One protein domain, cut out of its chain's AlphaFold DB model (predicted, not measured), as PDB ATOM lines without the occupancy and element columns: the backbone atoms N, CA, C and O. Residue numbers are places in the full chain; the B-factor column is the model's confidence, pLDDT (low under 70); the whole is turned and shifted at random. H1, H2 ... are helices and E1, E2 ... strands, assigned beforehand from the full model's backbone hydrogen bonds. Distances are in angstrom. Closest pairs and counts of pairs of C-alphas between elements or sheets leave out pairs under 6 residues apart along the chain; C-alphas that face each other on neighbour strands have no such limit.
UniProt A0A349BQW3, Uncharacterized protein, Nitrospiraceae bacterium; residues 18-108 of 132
ATOM      1  N   TYR A  18     -36.200 -12.910  -7.618       82.69
ATOM      2  CA  TYR A  18     -37.584 -13.050  -7.186       82.69
ATOM      3  C   TYR A  18     -37.722 -13.158  -5.668       82.69
ATOM      4  O   TYR A  18     -38.536 -12.448  -5.077       82.69
ATOM      5  N   ASN A  19     -36.933 -14.024  -5.029       87.31
ATOM      6  CA  ASN A  19     -37.019 -14.193  -3.584       87.31
ATOM      7  C   ASN A  19     -36.588 -12.915  -2.855       87.31
ATOM      8  O   ASN A  19     -37.300 -12.438  -1.972       87.31
ATOM      9  N   THR A  20     -35.475 -12.315  -3.287       87.94
ATOM     10  CA  THR A  20     -34.963 -11.070  -2.705       87.94
ATOM     11  C   THR A  20     -35.975  -9.935  -2.815       87.94
ATOM     12  O   THR A  20     -36.226  -9.252  -1.821       87.94
ATOM     13  N   ILE A  21     -36.602  -9.748  -3.981       91.25
ATOM     14  CA  ILE A  21     -37.607  -8.698  -4.184       91.25
ATOM     15  C   ILE A  21     -38.831  -8.926  -3.299       91.25
ATOM     16  O   ILE A  21     -39.273  -7.982  -2.656       91.25
ATOM     17  N   LYS A  22     -39.350 -10.157  -3.193       90.62
ATOM     18  CA  LYS A  22     -40.512 -10.442  -2.331       90.62
ATOM     19  C   LYS A  22     -40.238 -10.128  -0.864       90.62
ATOM     20  O   LYS A  22     -41.016  -9.414  -0.239       90.62
ATOM     21  N   LEU A  23     -39.117 -10.614  -0.332       91.31
ATOM     22  CA  LEU A  23     -38.728 -10.351   1.054       91.31
ATOM     23  C   LEU A  23     -38.504  -8.853   1.298       91.31
ATOM     24  O   LEU A  23     -38.947  -8.314   2.312       91.31
ATOM     25  N   SER A  24     -37.855  -8.169   0.354       92.06
ATOM     26  CA  SER A  24     -37.601  -6.729   0.451       92.06
ATOM     27  C   SER A  24     -38.897  -5.919   0.390       92.06
ATOM     28  O   SER A  24     -39.059  -4.983   1.164       92.06
ATOM     29  N   TYR A  25     -39.846  -6.304  -0.465       94.12
ATOM     30  CA  TYR A  25     -41.122  -5.608  -0.621       94.12
ATOM     31  C   TYR A  25     -41.977  -5.668   0.649       94.12
ATOM     32  O   TYR A  25     -42.527  -4.659   1.086       94.12
ATOM     33  N   ILE A  26     -42.022  -6.828   1.311       94.12
ATOM     34  CA  ILE A  26     -42.699  -6.956   2.609       94.12
ATOM     35  C   ILE A  26     -42.030  -6.072   3.667       94.12
ATOM     36  O   ILE A  26     -42.717  -5.388   4.425       94.12
ATOM     37  N   GLN A  27     -40.696  -6.007   3.693       94.25
ATOM     38  CA  GLN A  27     -39.997  -5.083   4.589       94.25
ATOM     39  C   GLN A  27     -40.298  -3.612   4.275       94.25
ATOM     40  O   GLN A  27     -40.413  -2.821   5.212       94.25
ATOM     41  N   MET A  28     -40.439  -3.242   2.997       95.44
ATOM     42  CA  MET A  28     -40.840  -1.892   2.585       95.44
ATOM     43  C   MET A  28     -42.206  -1.520   3.140       95.44
ATOM     44  O   MET A  28     -42.352  -0.428   3.680       95.44
ATOM     45  N   LEU A  29     -43.169  -2.441   3.086       94.94
ATOM     46  CA  LEU A  29     -44.488  -2.231   3.673       94.94
ATOM     47  C   LEU A  29     -44.430  -2.085   5.192       94.94
ATOM     48  O   LEU A  29     -44.888  -1.078   5.723       94.94
ATOM     49  N   ILE A  30     -43.839  -3.055   5.894       95.12
ATOM     50  CA  ILE A  30     -43.835  -3.072   7.365       95.12
ATOM     51  C   ILE A  30     -43.091  -1.852   7.915       95.12
ATOM     52  O   ILE A  30     -43.607  -1.124   8.761       95.12
ATOM     53  N   LYS A  31     -41.876  -1.586   7.419       96.50
ATOM     54  CA  LYS A  31     -41.072  -0.452   7.894       96.50
ATOM     55  C   LYS A  31     -41.660   0.876   7.428       96.50
ATOM     56  O   LYS A  31     -41.677   1.827   8.201       96.50
ATOM     57  N   GLY A  32     -42.163   0.949   6.196       96.44
ATOM     58  CA  GLY A  32     -42.781   2.162   5.676       96.44
ATOM     59  C   GLY A  32     -44.045   2.552   6.448       96.44
ATOM     60  O   GLY A  32     -44.212   3.730   6.731       96.44
ATOM     61  N   GLN A  33     -44.866   1.588   6.891       95.94
ATOM     62  CA  GLN A  33     -46.044   1.848   7.739       95.94
ATOM     63  C   GLN A  33     -45.661   2.535   9.047       95.94
ATOM     64  O   GLN A  33     -46.267   3.533   9.439       95.94
ATOM     65  N   VAL A  34     -44.626   2.014   9.709       97.19
ATOM     66  CA  VAL A  34     -44.103   2.590  10.951       97.19
ATOM     67  C   VAL A  34     -43.584   4.010  10.705       97.19
ATOM     68  O   VAL A  34     -43.925   4.934  11.442       97.19
ATOM     69  N   MET A  35     -42.809   4.202   9.638       97.56
ATOM     70  CA  MET A  35     -42.173   5.485   9.330       97.56
ATOM     71  C   MET A  35     -43.185   6.553   8.906       97.56
ATOM     72  O   MET A  35     -43.095   7.689   9.373       97.56
ATOM     73  N   GLU A  36     -44.197   6.192   8.113       96.06
ATOM     74  CA  GLU A  36     -45.313   7.078   7.774       96.06
ATOM     75  C   GLU A  36     -46.083   7.520   9.013       96.06
ATOM     76  O   GLU A  36     -46.295   8.719   9.198       96.06
ATOM     77  N   LYS A  37     -46.422   6.580   9.905       96.69
ATOM     78  CA  LYS A  37     -47.127   6.885  11.157       96.69
ATOM     79  C   LYS A  37     -46.327   7.823  12.064       96.69
ATOM     80  O   LYS A  37     -46.908   8.666  12.738       96.69
ATOM     81  N   TRP A  38     -45.003   7.697  12.076       97.56
ATOM     82  CA  TRP A  38     -44.110   8.583  12.832       97.56
ATOM     83  C   TRP A  38     -43.749   9.879  12.092       97.56
ATOM     84  O   TRP A  38     -43.003  10.705  12.623       97.56
ATOM     85  N   GLY A  39     -44.219  10.061  10.856       96.50
ATOM     86  CA  GLY A  39     -43.877  11.208  10.015       96.50
ATOM     87  C   GLY A  39     -42.403  11.262   9.589       96.50
ATOM     88  O   GLY A  39     -41.934  12.319   9.150       96.50
ATOM     89  N   LYS A  40     -41.664  10.152   9.700       97.62
ATOM     90  CA  LYS A  40     -40.236  10.035   9.375       97.62
ATOM     91  C   LYS A  40     -40.032   9.496   7.964       97.62
ATOM     92  O   LYS A  40     -40.846   8.735   7.459       97.62
ATOM     93  N   ASN A  41     -38.928   9.886   7.336       97.19
ATOM     94  CA  ASN A  41     -38.567   9.380   6.015       97.19
ATOM     95  C   ASN A  41     -37.794   8.062   6.143       97.19
ATOM     96  O   ASN A  41     -36.910   7.940   6.992       97.19
ATOM     97  N   ILE A  42     -38.075   7.120   5.248       97.44
ATOM     98  CA  ILE A  42     -37.277   5.922   5.003       97.44
ATOM     99  C   ILE A  42     -36.720   5.966   3.584       97.44
ATOM    100  O   ILE A  42     -37.440   6.255   2.628       97.44
ATOM    101  N   PHE A  43     -35.428   5.668   3.460       97.25
ATOM    102  CA  PHE A  43     -34.717   5.668   2.189       97.25
ATOM    103  C   PHE A  43     -34.302   4.249   1.818       97.25
ATOM    104  O   PHE A  43     -33.576   3.584   2.556       97.25
ATOM    105  N   TRP A  44     -34.735   3.808   0.646       97.12
ATOM    106  CA  TRP A  44     -34.359   2.543   0.043       97.12
ATOM    107  C   TRP A  44     -33.301   2.795  -1.023       97.12
ATOM    108  O   TRP A  44     -33.574   3.397  -2.060       97.12
ATOM    109  N   VAL A  45     -32.082   2.341  -0.750       96.06
ATOM    110  CA  VAL A  45     -30.953   2.426  -1.679       96.06
ATOM    111  C   VAL A  45     -30.859   1.113  -2.441       96.06
ATOM    112  O   VAL A  45     -30.674   0.061  -1.832       96.06
ATOM    113  N   MET A  46     -31.002   1.155  -3.765       94.00
ATOM    114  CA  MET A  46     -30.962  -0.059  -4.585       94.00
ATOM    115  C   MET A  46     -30.457   0.191  -6.000       94.00
ATOM    116  O   MET A  46     -30.456   1.316  -6.495       94.00
ATOM    117  N   GLN A  47     -30.025  -0.883  -6.656       93.56
ATOM    118  CA  GLN A  47     -29.614  -0.828  -8.053       93.56
ATOM    119  C   GLN A  47     -30.821  -0.698  -8.983       93.56
ATOM    120  O   GLN A  47     -31.871  -1.290  -8.716       93.56
ATOM    121  N   LYS A  48     -30.646   0.001 -10.111       94.31
ATOM    122  CA  LYS A  48     -31.699   0.194 -11.121       94.31
ATOM    123  C   LYS A  48     -32.356  -1.112 -11.567       94.31
ATOM    124  O   LYS A  48     -33.576  -1.203 -11.556       94.31
ATOM    125  N   TYR A  49     -31.563  -2.146 -11.847       91.75
ATOM    126  CA  TYR A  49     -32.082  -3.462 -12.233       91.75
ATOM    127  C   TYR A  49     -33.062  -4.051 -11.201       91.75
ATOM    128  O   TYR A  49     -34.109  -4.587 -11.562       91.75
ATOM    129  N   VAL A  50     -32.741  -3.938  -9.908       92.38
ATOM    130  CA  VAL A  50     -33.585  -4.466  -8.825       92.38
ATOM    131  C   VAL A  50     -34.869  -3.649  -8.697       92.38
ATOM    132  O   VAL A  50     -35.946  -4.231  -8.553       92.38
ATOM    133  N   PHE A  51     -34.762  -2.321  -8.789       94.81
ATOM    134  CA  PHE A  51     -35.911  -1.421  -8.746       94.81
ATOM    135  C   PHE A  51     -36.873  -1.681  -9.910       94.81
ATOM    136  O   PHE A  51     -38.050  -1.939  -9.676       94.81
ATOM    137  N   ASP A  52     -36.371  -1.700 -11.146       94.38
ATOM    138  CA  ASP A  52     -37.191  -1.904 -12.344       94.38
ATOM    139  C   ASP A  52     -37.903  -3.272 -12.301       94.38
ATOM    140  O   ASP A  52     -39.087  -3.380 -12.620       94.38
ATOM    141  N   ASN A  53     -37.225  -4.325 -11.826       93.62
ATOM    142  CA  ASN A  53     -37.845  -5.645 -11.658       93.62
ATOM    143  C   ASN A  53     -38.961  -5.625 -10.605       93.62
ATOM    144  O   ASN A  53     -40.006  -6.235 -10.816       93.62
ATOM    145  N   MET A  54     -38.765  -4.917  -9.488       93.69
ATOM    146  CA  MET A  54     -39.789  -4.756  -8.454       93.69
ATOM    147  C   MET A  54     -41.013  -4.011  -8.999       93.69
ATOM    148  O   MET A  54     -42.133  -4.487  -8.814       93.69
ATOM    149  N   VAL A  55     -40.801  -2.892  -9.697       93.62
ATOM    150  CA  VAL A  55     -41.868  -2.086 -10.311       93.62
ATOM    151  C   VAL A  55     -42.694  -2.927 -11.277       93.62
ATOM    152  O   VAL A  55     -43.908  -3.022 -11.114       93.62
ATOM    153  N   ASN A  56     -42.034  -3.614 -12.212       91.69
ATOM    154  CA  ASN A  56     -42.708  -4.448 -13.204       91.69
ATOM    155  C   ASN A  56     -43.461  -5.616 -12.561       91.69
ATOM    156  O   ASN A  56     -44.570  -5.951 -12.966       91.69
ATOM    157  N   ARG A  57     -42.870  -6.249 -11.544       88.75
ATOM    158  CA  ARG A  57     -43.442  -7.434 -10.898       88.75
ATOM    159  C   ARG A  57     -44.694  -7.133 -10.089       88.75
ATOM    160  O   ARG A  57     -45.589  -7.969 -10.041       88.75
ATOM    161  N   PHE A  58     -44.722  -5.987  -9.421       88.62
ATOM    162  CA  PHE A  58     -45.839  -5.579  -8.574       88.62
ATOM    163  C   PHE A  58     -46.783  -4.588  -9.267       88.62
ATOM    164  O   PHE A  58     -47.733  -4.133  -8.637       88.62
ATOM    165  N   GLY A  59     -46.534  -4.261 -10.542       88.81
ATOM    166  CA  GLY A  59     -47.343  -3.313 -11.309       88.81
ATOM    167  C   GLY A  59     -47.405  -1.935 -10.650       88.81
ATOM    168  O   GLY A  59     -48.476  -1.339 -10.567       88.81
ATOM    169  N   LEU A  60     -46.281  -1.471 -10.096       91.06
ATOM    170  CA  LEU A  60     -46.250  -0.225  -9.334       91.06
ATOM    171  C   LEU A  60     -46.308   0.974 -10.272       91.06
ATOM    172  O   LEU A  60     -45.440   1.149 -11.121       91.06
ATOM    173  N   ASN A  61     -47.286   1.836 -10.035       90.00
ATOM    174  CA  ASN A  61     -47.463   3.092 -10.751       90.00
ATOM    175  C   ASN A  61     -47.336   4.264  -9.765       90.00
ATOM    176  O   ASN A  61     -47.160   4.051  -8.563       90.00
ATOM    177  N   ASP A  62     -47.408   5.498 -10.261       91.75
ATOM    178  CA  ASP A  62     -47.403   6.717  -9.437       91.75
ATOM    179  C   ASP A  62     -46.166   6.844  -8.522       91.75
ATOM    180  O   ASP A  62     -46.263   7.183  -7.342       91.75
ATOM    181  N   LEU A  63     -44.982   6.529  -9.061       95.69
ATOM    182  CA  LEU A  63     -43.717   6.501  -8.310       95.69
ATOM    183  C   LEU A  63     -42.869   7.767  -8.456       95.69
ATOM    184  O   LEU A  63     -41.716   7.792  -8.012       95.69
ATOM    185  N   ASP A  64     -43.394   8.805  -9.102       96.81
ATOM    186  CA  ASP A  64     -42.647  10.040  -9.298       96.81
ATOM    187  C   ASP A  64     -42.199  10.655  -7.975       96.81
ATOM    188  O   ASP A  64     -42.795  10.478  -6.905       96.81
ATOM    189  N   TYR A  65     -41.050  11.319  -8.032       97.56
ATOM    190  CA  TYR A  65     -40.425  11.835  -6.832       97.56
ATOM    191  C   TYR A  65     -41.263  12.960  -6.224       97.56
ATOM    192  O   TYR A  65     -41.493  13.998  -6.839       97.56
ATOM    193  N   ASN A  66     -41.656  12.766  -4.972       97.12
ATOM    194  CA  ASN A  66     -42.348  13.735  -4.154       97.12
ATOM    195  C   ASN A  66     -41.661  13.774  -2.780       97.12
ATOM    196  O   ASN A  66     -41.698  12.783  -2.042       97.12
ATOM    197  N   PRO A  67     -41.060  14.906  -2.381       94.75
ATOM    198  CA  PRO A  67     -40.349  15.016  -1.108       94.75
ATOM    199  C   PRO A  67     -41.267  14.896   0.120       94.75
ATOM    200  O   PRO A  67     -40.776  14.710   1.233       94.75
ATOM    201  N   ARG A  68     -42.594  14.999  -0.051       95.62
ATOM    202  CA  ARG A  68     -43.574  14.821   1.033       95.62
ATOM    203  C   ARG A  68     -43.858  13.353   1.340       95.62
ATOM    204  O   ARG A  68     -44.277  13.046   2.457       95.62
ATOM    205  N   HIS A  69     -43.631  12.456   0.380       97.19
ATOM    206  CA  HIS A  69     -43.739  11.021   0.614       97.19
ATOM    207  C   HIS A  69     -42.685  10.569   1.628       97.19
ATOM    208  O   HIS A  69     -41.561  11.073   1.661       97.19
ATOM    209  N   LYS A  70     -43.050   9.614   2.479       97.00
ATOM    210  CA  LYS A  70     -42.156   9.115   3.529       97.00
ATOM    211  C   LYS A  70     -41.330   7.927   3.069       97.00
ATOM    212  O   LYS A  70     -40.249   7.719   3.605       97.00
ATOM    213  N   THR A  71     -41.781   7.211   2.043       97.25
ATOM    214  CA  THR A  71     -41.012   6.141   1.410       97.25
ATOM    215  C   THR A  71     -40.305   6.679   0.173       97.25
ATOM    216  O   THR A  71     -40.944   7.061  -0.806       97.25
ATOM    217  N   GLN A  72     -38.977   6.724   0.231       97.88
ATOM    218  CA  GLN A  72     -38.116   7.305  -0.796       97.88
ATOM    219  C   GLN A  72     -37.183   6.233  -1.363       97.88
ATOM    220  O   GLN A  72     -36.586   5.465  -0.612       97.88
ATOM    221  N   TYR A  73     -37.019   6.192  -2.681       97.75
ATOM    222  CA  TYR A  73     -36.101   5.299  -3.384       97.75
ATOM    223  C   TYR A  73     -34.972   6.113  -3.995       97.75
ATOM    224  O   TYR A  73     -35.210   7.020  -4.793       97.75
ATOM    225  N   HIS A  74     -33.737   5.775  -3.641       97.75
ATOM    226  CA  HIS A  74     -32.544   6.299  -4.290       97.75
ATOM    227  C   HIS A  74     -31.937   5.179  -5.133       97.75
ATOM    228  O   HIS A  74     -31.440   4.179  -4.605       97.75
ATOM    229  N   ILE A  75     -32.024   5.342  -6.447       97.94
ATOM    230  CA  ILE A  75     -31.726   4.299  -7.420       97.94
ATOM    231  C   ILE A  75     -30.348   4.573  -8.003       97.94
ATOM    232  O   ILE A  75     -30.083   5.676  -8.477       97.94
ATOM    233  N   TYR A  76     -29.471   3.576  -7.978       97.44
ATOM    234  CA  TYR A  76     -28.079   3.717  -8.396       97.44
ATOM    235  C   TYR A  76     -27.721   2.778  -9.545       97.44
ATOM    236  O   TYR A  76     -28.229   1.660  -9.649       97.44
ATOM    237  N   ASN A  77     -26.777   3.222 -10.367       94.69
ATOM    238  CA  ASN A  77     -26.032   2.377 -11.292       94.69
ATOM    239  C   ASN A  77     -24.624   2.134 -10.742       94.69
ATOM    240  O   ASN A  77     -24.063   2.989 -10.053       94.69
ATOM    241  N   LEU A  78     -24.044   0.984 -11.079       91.88
ATOM    242  CA  LEU A  78     -22.613   0.752 -10.916       91.88
ATOM    243  C   LEU A  78     -21.897   1.286 -12.153       91.88
ATOM    244  O   LEU A  78     -22.212   0.893 -13.273       91.88
ATOM    245  N   VAL A  79     -20.947   2.188 -11.942       92.75
ATOM    246  CA  VAL A  79     -20.113   2.757 -13.001       92.75
ATOM    247  C   VAL A  79     -18.669   2.388 -12.698       92.75
ATOM    248  O   VAL A  79     -18.227   2.523 -11.555       92.75
ATOM    249  N   ALA A  80     -17.958   1.880 -13.702       92.44
ATOM    250  CA  ALA A  80     -16.539   1.587 -13.574       92.44
ATOM    251  C   ALA A  80     -15.758   2.892 -13.380       92.44
ATOM    252  O   ALA A  80     -15.976   3.867 -14.100       92.44
ATOM    253  N   ASP A  81     -14.858   2.897 -12.407       91.81
ATOM    254  CA  ASP A  81     -13.896   3.961 -12.176       91.81
ATOM    255  C   ASP A  81     -12.529   3.331 -11.912       91.81
ATOM    256  O   ASP A  81     -12.232   2.844 -10.816       91.81
ATOM    257  N   SER A  82     -11.700   3.322 -12.954       89.31
ATOM    258  CA  SER A  82     -10.391   2.672 -12.949       89.31
ATOM    259  C   SER A  82     -10.510   1.186 -12.564       89.31
ATOM    260  O   SER A  82     -11.112   0.410 -13.304       89.31
ATOM    261  N   ASN A  83      -9.989   0.789 -11.397       91.44
ATOM    262  CA  ASN A  83      -9.994  -0.597 -10.912       91.44
ATOM    263  C   ASN A  83     -11.132  -0.903  -9.921       91.44
ATOM    264  O   ASN A  83     -11.168  -1.992  -9.350       91.44
ATOM    265  N   ILE A  84     -12.042   0.044  -9.676       92.06
ATOM    266  CA  ILE A  84     -13.176  -0.128  -8.759       92.06
ATOM    267  C   ILE A  84     -14.495   0.226  -9.446       92.06
ATOM    268  O   ILE A  84     -14.527   0.883 -10.481       92.06
ATOM    269  N   TYR A  85     -15.610  -0.191  -8.852       89.44
ATOM    270  CA  TYR A  85     -16.937   0.269  -9.258       89.44
ATOM    271  C   TYR A  85     -17.480   1.250  -8.224       89.44
ATOM    272  O   TYR A  85     -17.420   0.993  -7.021       89.44
ATOM    273  N   LYS A  86     -18.044   2.365  -8.694       92.44
ATOM    274  CA  LYS A  86     -18.697   3.375  -7.857       92.44
ATOM    275  C   LYS A  86     -20.195   3.408  -8.120       92.44
ATOM    276  O   LYS A  86     -20.659   3.177  -9.236       92.44
ATOM    277  N   LEU A  87     -20.958   3.720  -7.075       92.88
ATOM    278  CA  LEU A  87     -22.389   3.973  -7.194       92.88
ATOM    279  C   LEU A  87     -22.607   5.388  -7.737       92.88
ATOM    280  O   LEU A  87     -22.220   6.368  -7.105       92.88
ATOM    281  N   LYS A  88     -23.261   5.493  -8.892       95.56
ATOM    282  CA  LYS A  88     -23.740   6.759  -9.451       95.56
ATOM    283  C   LYS A  88     -25.250   6.817  -9.293       95.56
ATOM    284  O   LYS A  88     -25.942   5.903  -9.744       95.56
ATOM    285  N   LEU A  89     -25.753   7.866  -8.643       97.06
ATOM    286  CA  LEU A  89     -27.194   8.080  -8.529       97.06
ATOM    287  C   LEU A  89     -27.776   8.188  -9.943       97.06
ATOM    288  O   LEU A  89     -27.328   9.009 -10.740       97.06
ATOM    289  N   ALA A  90     -28.727   7.316 -10.243       96.88
ATOM    290  CA  ALA A  90     -29.390   7.233 -11.531       96.88
ATOM    291  C   ALA A  90     -30.749   7.932 -11.490       96.88
ATOM    292  O   ALA A  90     -31.081   8.656 -12.420       96.88
ATOM    293  N   ASP A  91     -31.517   7.722 -10.419       97.62
ATOM    294  CA  ASP A  91     -32.865   8.271 -10.298       97.62
ATOM    295  C   ASP A  91     -33.303   8.371  -8.827       97.62
ATOM    296  O   ASP A  91     -32.736   7.723  -7.936       97.62
ATOM    297  N   LYS A  92     -34.327   9.185  -8.572       98.25
ATOM    298  CA  LYS A  92     -35.053   9.230  -7.304       98.25
ATOM    299  C   LYS A  92     -36.531   9.007  -7.574       98.25
ATOM    300  O   LYS A  92     -37.125   9.645  -8.433       98.25
ATOM    301  N   LYS A  93     -37.134   8.127  -6.787       98.12
ATOM    302  CA  LYS A  93     -38.562   7.810  -6.850       98.12
ATOM    303  C   LYS A  93     -39.138   7.829  -5.446       98.12
ATOM    304  O   LYS A  93     -38.392   7.783  -4.469       98.12
ATOM    305  N   SER A  94     -40.449   7.933  -5.315       97.69
ATOM    306  CA  SER A  94     -41.085   8.003  -4.001       97.69
ATOM    307  C   SER A  94     -42.486   7.424  -4.039       97.69
ATOM    308  O   SER A  94     -43.100   7.372  -5.096       97.69
ATOM    309  N   THR A  95     -43.005   6.998  -2.895       96.25
ATOM    310  CA  THR A  95     -44.341   6.405  -2.830       96.25
ATOM    311  C   THR A  95     -44.952   6.530  -1.439       96.25
ATOM    312  O   THR A  95     -44.278   6.901  -0.473       96.25
ATOM    313  N   THR A  96     -46.228   6.174  -1.336       95.56
ATOM    314  CA  THR A  96     -46.923   5.973  -0.064       95.56
ATOM    315  C   THR A  96     -47.131   4.488   0.201       95.56
ATOM    316  O   THR A  96     -47.170   3.674  -0.728       95.56
ATOM    317  N   ILE A  97     -47.335   4.112   1.461       94.81
ATOM    318  CA  ILE A  97     -47.729   2.741   1.794       94.81
ATOM    319  C   ILE A  97     -49.050   2.366   1.132       94.81
ATOM    320  O   ILE A  97     -49.182   1.246   0.641       94.81
ATOM    321  N   ALA A  98     -50.008   3.293   1.069       92.69
ATOM    322  CA  ALA A  98     -51.276   3.059   0.386       92.69
ATOM    323  C   ALA A  98     -51.056   2.641  -1.077       92.69
ATOM    324  O   ALA A  98     -51.669   1.683  -1.540       92.69
ATOM    325  N   ASN A  99     -50.131   3.302  -1.781       92.06
ATOM    326  CA  ASN A  99     -49.783   2.932  -3.149       92.06
ATOM    327  C   ASN A  99     -49.097   1.557  -3.223       92.06
ATOM    328  O   ASN A  99     -49.459   0.737  -4.061       92.06
ATOM    329  N   LEU A 100     -48.178   1.247  -2.303       92.69
ATOM    330  CA  LEU A 100     -47.540  -0.076  -2.247       92.69
ATOM    331  C   LEU A 100     -48.535  -1.216  -1.961       92.69
ATOM    332  O   LEU A 100     -48.356  -2.333  -2.450       92.69
ATOM    333  N   LEU A 101     -49.600  -0.959  -1.200       92.06
ATOM    334  CA  LEU A 101     -50.653  -1.944  -0.928       92.06
ATOM    335  C   LEU A 101     -51.564  -2.204  -2.139       92.06
ATOM    336  O   LEU A 101     -52.162  -3.280  -2.225       92.06
ATOM    337  N   LYS A 102     -51.641  -1.284  -3.114       87.94
ATOM    338  CA  LYS A 102     -52.414  -1.507  -4.353       87.94
ATOM    339  C   LYS A 102     -51.940  -2.750  -5.112       87.94
ATOM    340  O   LYS A 102     -52.767  -3.500  -5.627       87.94
ATOM    341  N   ALA A 103     -50.634  -3.028  -5.078       83.25
ATOM    342  CA  ALA A 103     -50.020  -4.205  -5.696       83.25
ATOM    343  C   ALA A 103     -50.582  -5.555  -5.205       83.25
ATOM    344  O   ALA A 103     -50.445  -6.568  -5.891       83.25
ATOM    345  N   PHE A 104     -51.195  -5.582  -4.018       81.12
ATOM    346  CA  PHE A 104     -51.788  -6.783  -3.425       81.12
ATOM    347  C   PHE A 104     -53.310  -6.853  -3.558       81.12
ATOM    348  O   PHE A 104     -53.887  -7.900  -3.290       81.12
ATOM    349  N   THR A 105     -53.966  -5.764  -3.957       79.56
ATOM    350  CA  THR A 105     -55.436  -5.661  -3.963       79.56
ATOM    351  C   THR A 105     -56.044  -5.702  -5.362       79.56
ATOM    352  O   THR A 105     -57.214  -6.039  -5.488       79.56
ATOM    353  N   HIS A 106     -55.267  -5.413  -6.413       68.12
ATOM    354  CA  HIS A 106     -55.767  -5.280  -7.790       68.12
ATOM    355  C   HIS A 106     -55.059  -6.211  -8.787       68.12
ATOM    356  O   HIS A 106     -54.856  -5.853  -9.946       68.12
ATOM    357  N   GLN A 107     -54.643  -7.403  -8.356       70.81
ATOM    358  CA  GLN A 107     -54.052  -8.363  -9.290       70.81
ATOM    359  C   GLN A 107     -55.134  -8.940 -10.202       70.81
ATOM    360  O   GLN A 107     -56.183  -9.371  -9.730       70.81
ATOM    361  N   SER A 108     -54.877  -8.956 -11.512       73.62
ATOM    362  CA  SER A 108     -55.750  -9.613 -12.482       73.62
ATOM    363  C   SER A 108     -55.723 -11.120 -12.230       73.62
ATOM    364  O   SER A 108     -54.770 -11.808 -12.608       73.62
TER     365      SER A 108
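This is residues 18 to 108 of the 132 residues of an uncharacterized protein of Nitrospiraceae bacterium (UniProt A0A349BQW3). A strongly twisted three-stranded sheet has H1 and H2 over one face, while its long hairpin of E2 and E3 reaches out at one end as an arm with its tip near residue 82. H3 packs on H1 near the other end of the sheet. The printed part has 91 residues with three named helices and three named strands, in the order H1, E1, H2, E2, E3, H3; the sheet order E1, E2, E3 is mixed, and the class is mixed, helices and strands. It is compact, with a radius of gyration of the C-alphas of 13.9 A and spans of 46 by 32 by 21 A.

H1, residues 18 to 37, begins at C-alpha 18 (-37.584, -13.050, -7.186) and is 28.7 A long. E1 is residues 42 to 47 and H2 residues 48 to 58. E2, residues 71 to 81, is 30.4 A long; E3, residues 84 to 95, is 32.4 A long and bends by 51 degrees at residue 91. H3, residues 97 to 105, ends at C-alpha 105 (-55.436, -5.661, -3.963).

E1 and E2 are parallel, with N 44 and O 72 2.8 A apart, within hydrogen-bond range. E2 and E3 form an antiparallel hairpin, with N 81 and O 84 at 2.8 A. H1 and H2 are on the same face; E1, H2, E2 form a strand-helix-strand unit, parallel neighbour strands with a helix between, its crossover right-handed. H1 touches H3 with residues 29 to 36 alone, closest C-alphas Leu 29 and Ile 97 at 6.2 A, a steep tilt of 44 degrees, opposite ways. Every O i to N i+4 pair is within range in H1 and H2; H3 has 2 of 5, and 5 of 6 O i to N i+3 pairs.

The C-alphas farthest apart, Ser 82 and Ser 108, are 47.0 A apart. The printed part has no cut; the link H2 to E2 is long. Residue 106 is under 70 in pLDDT.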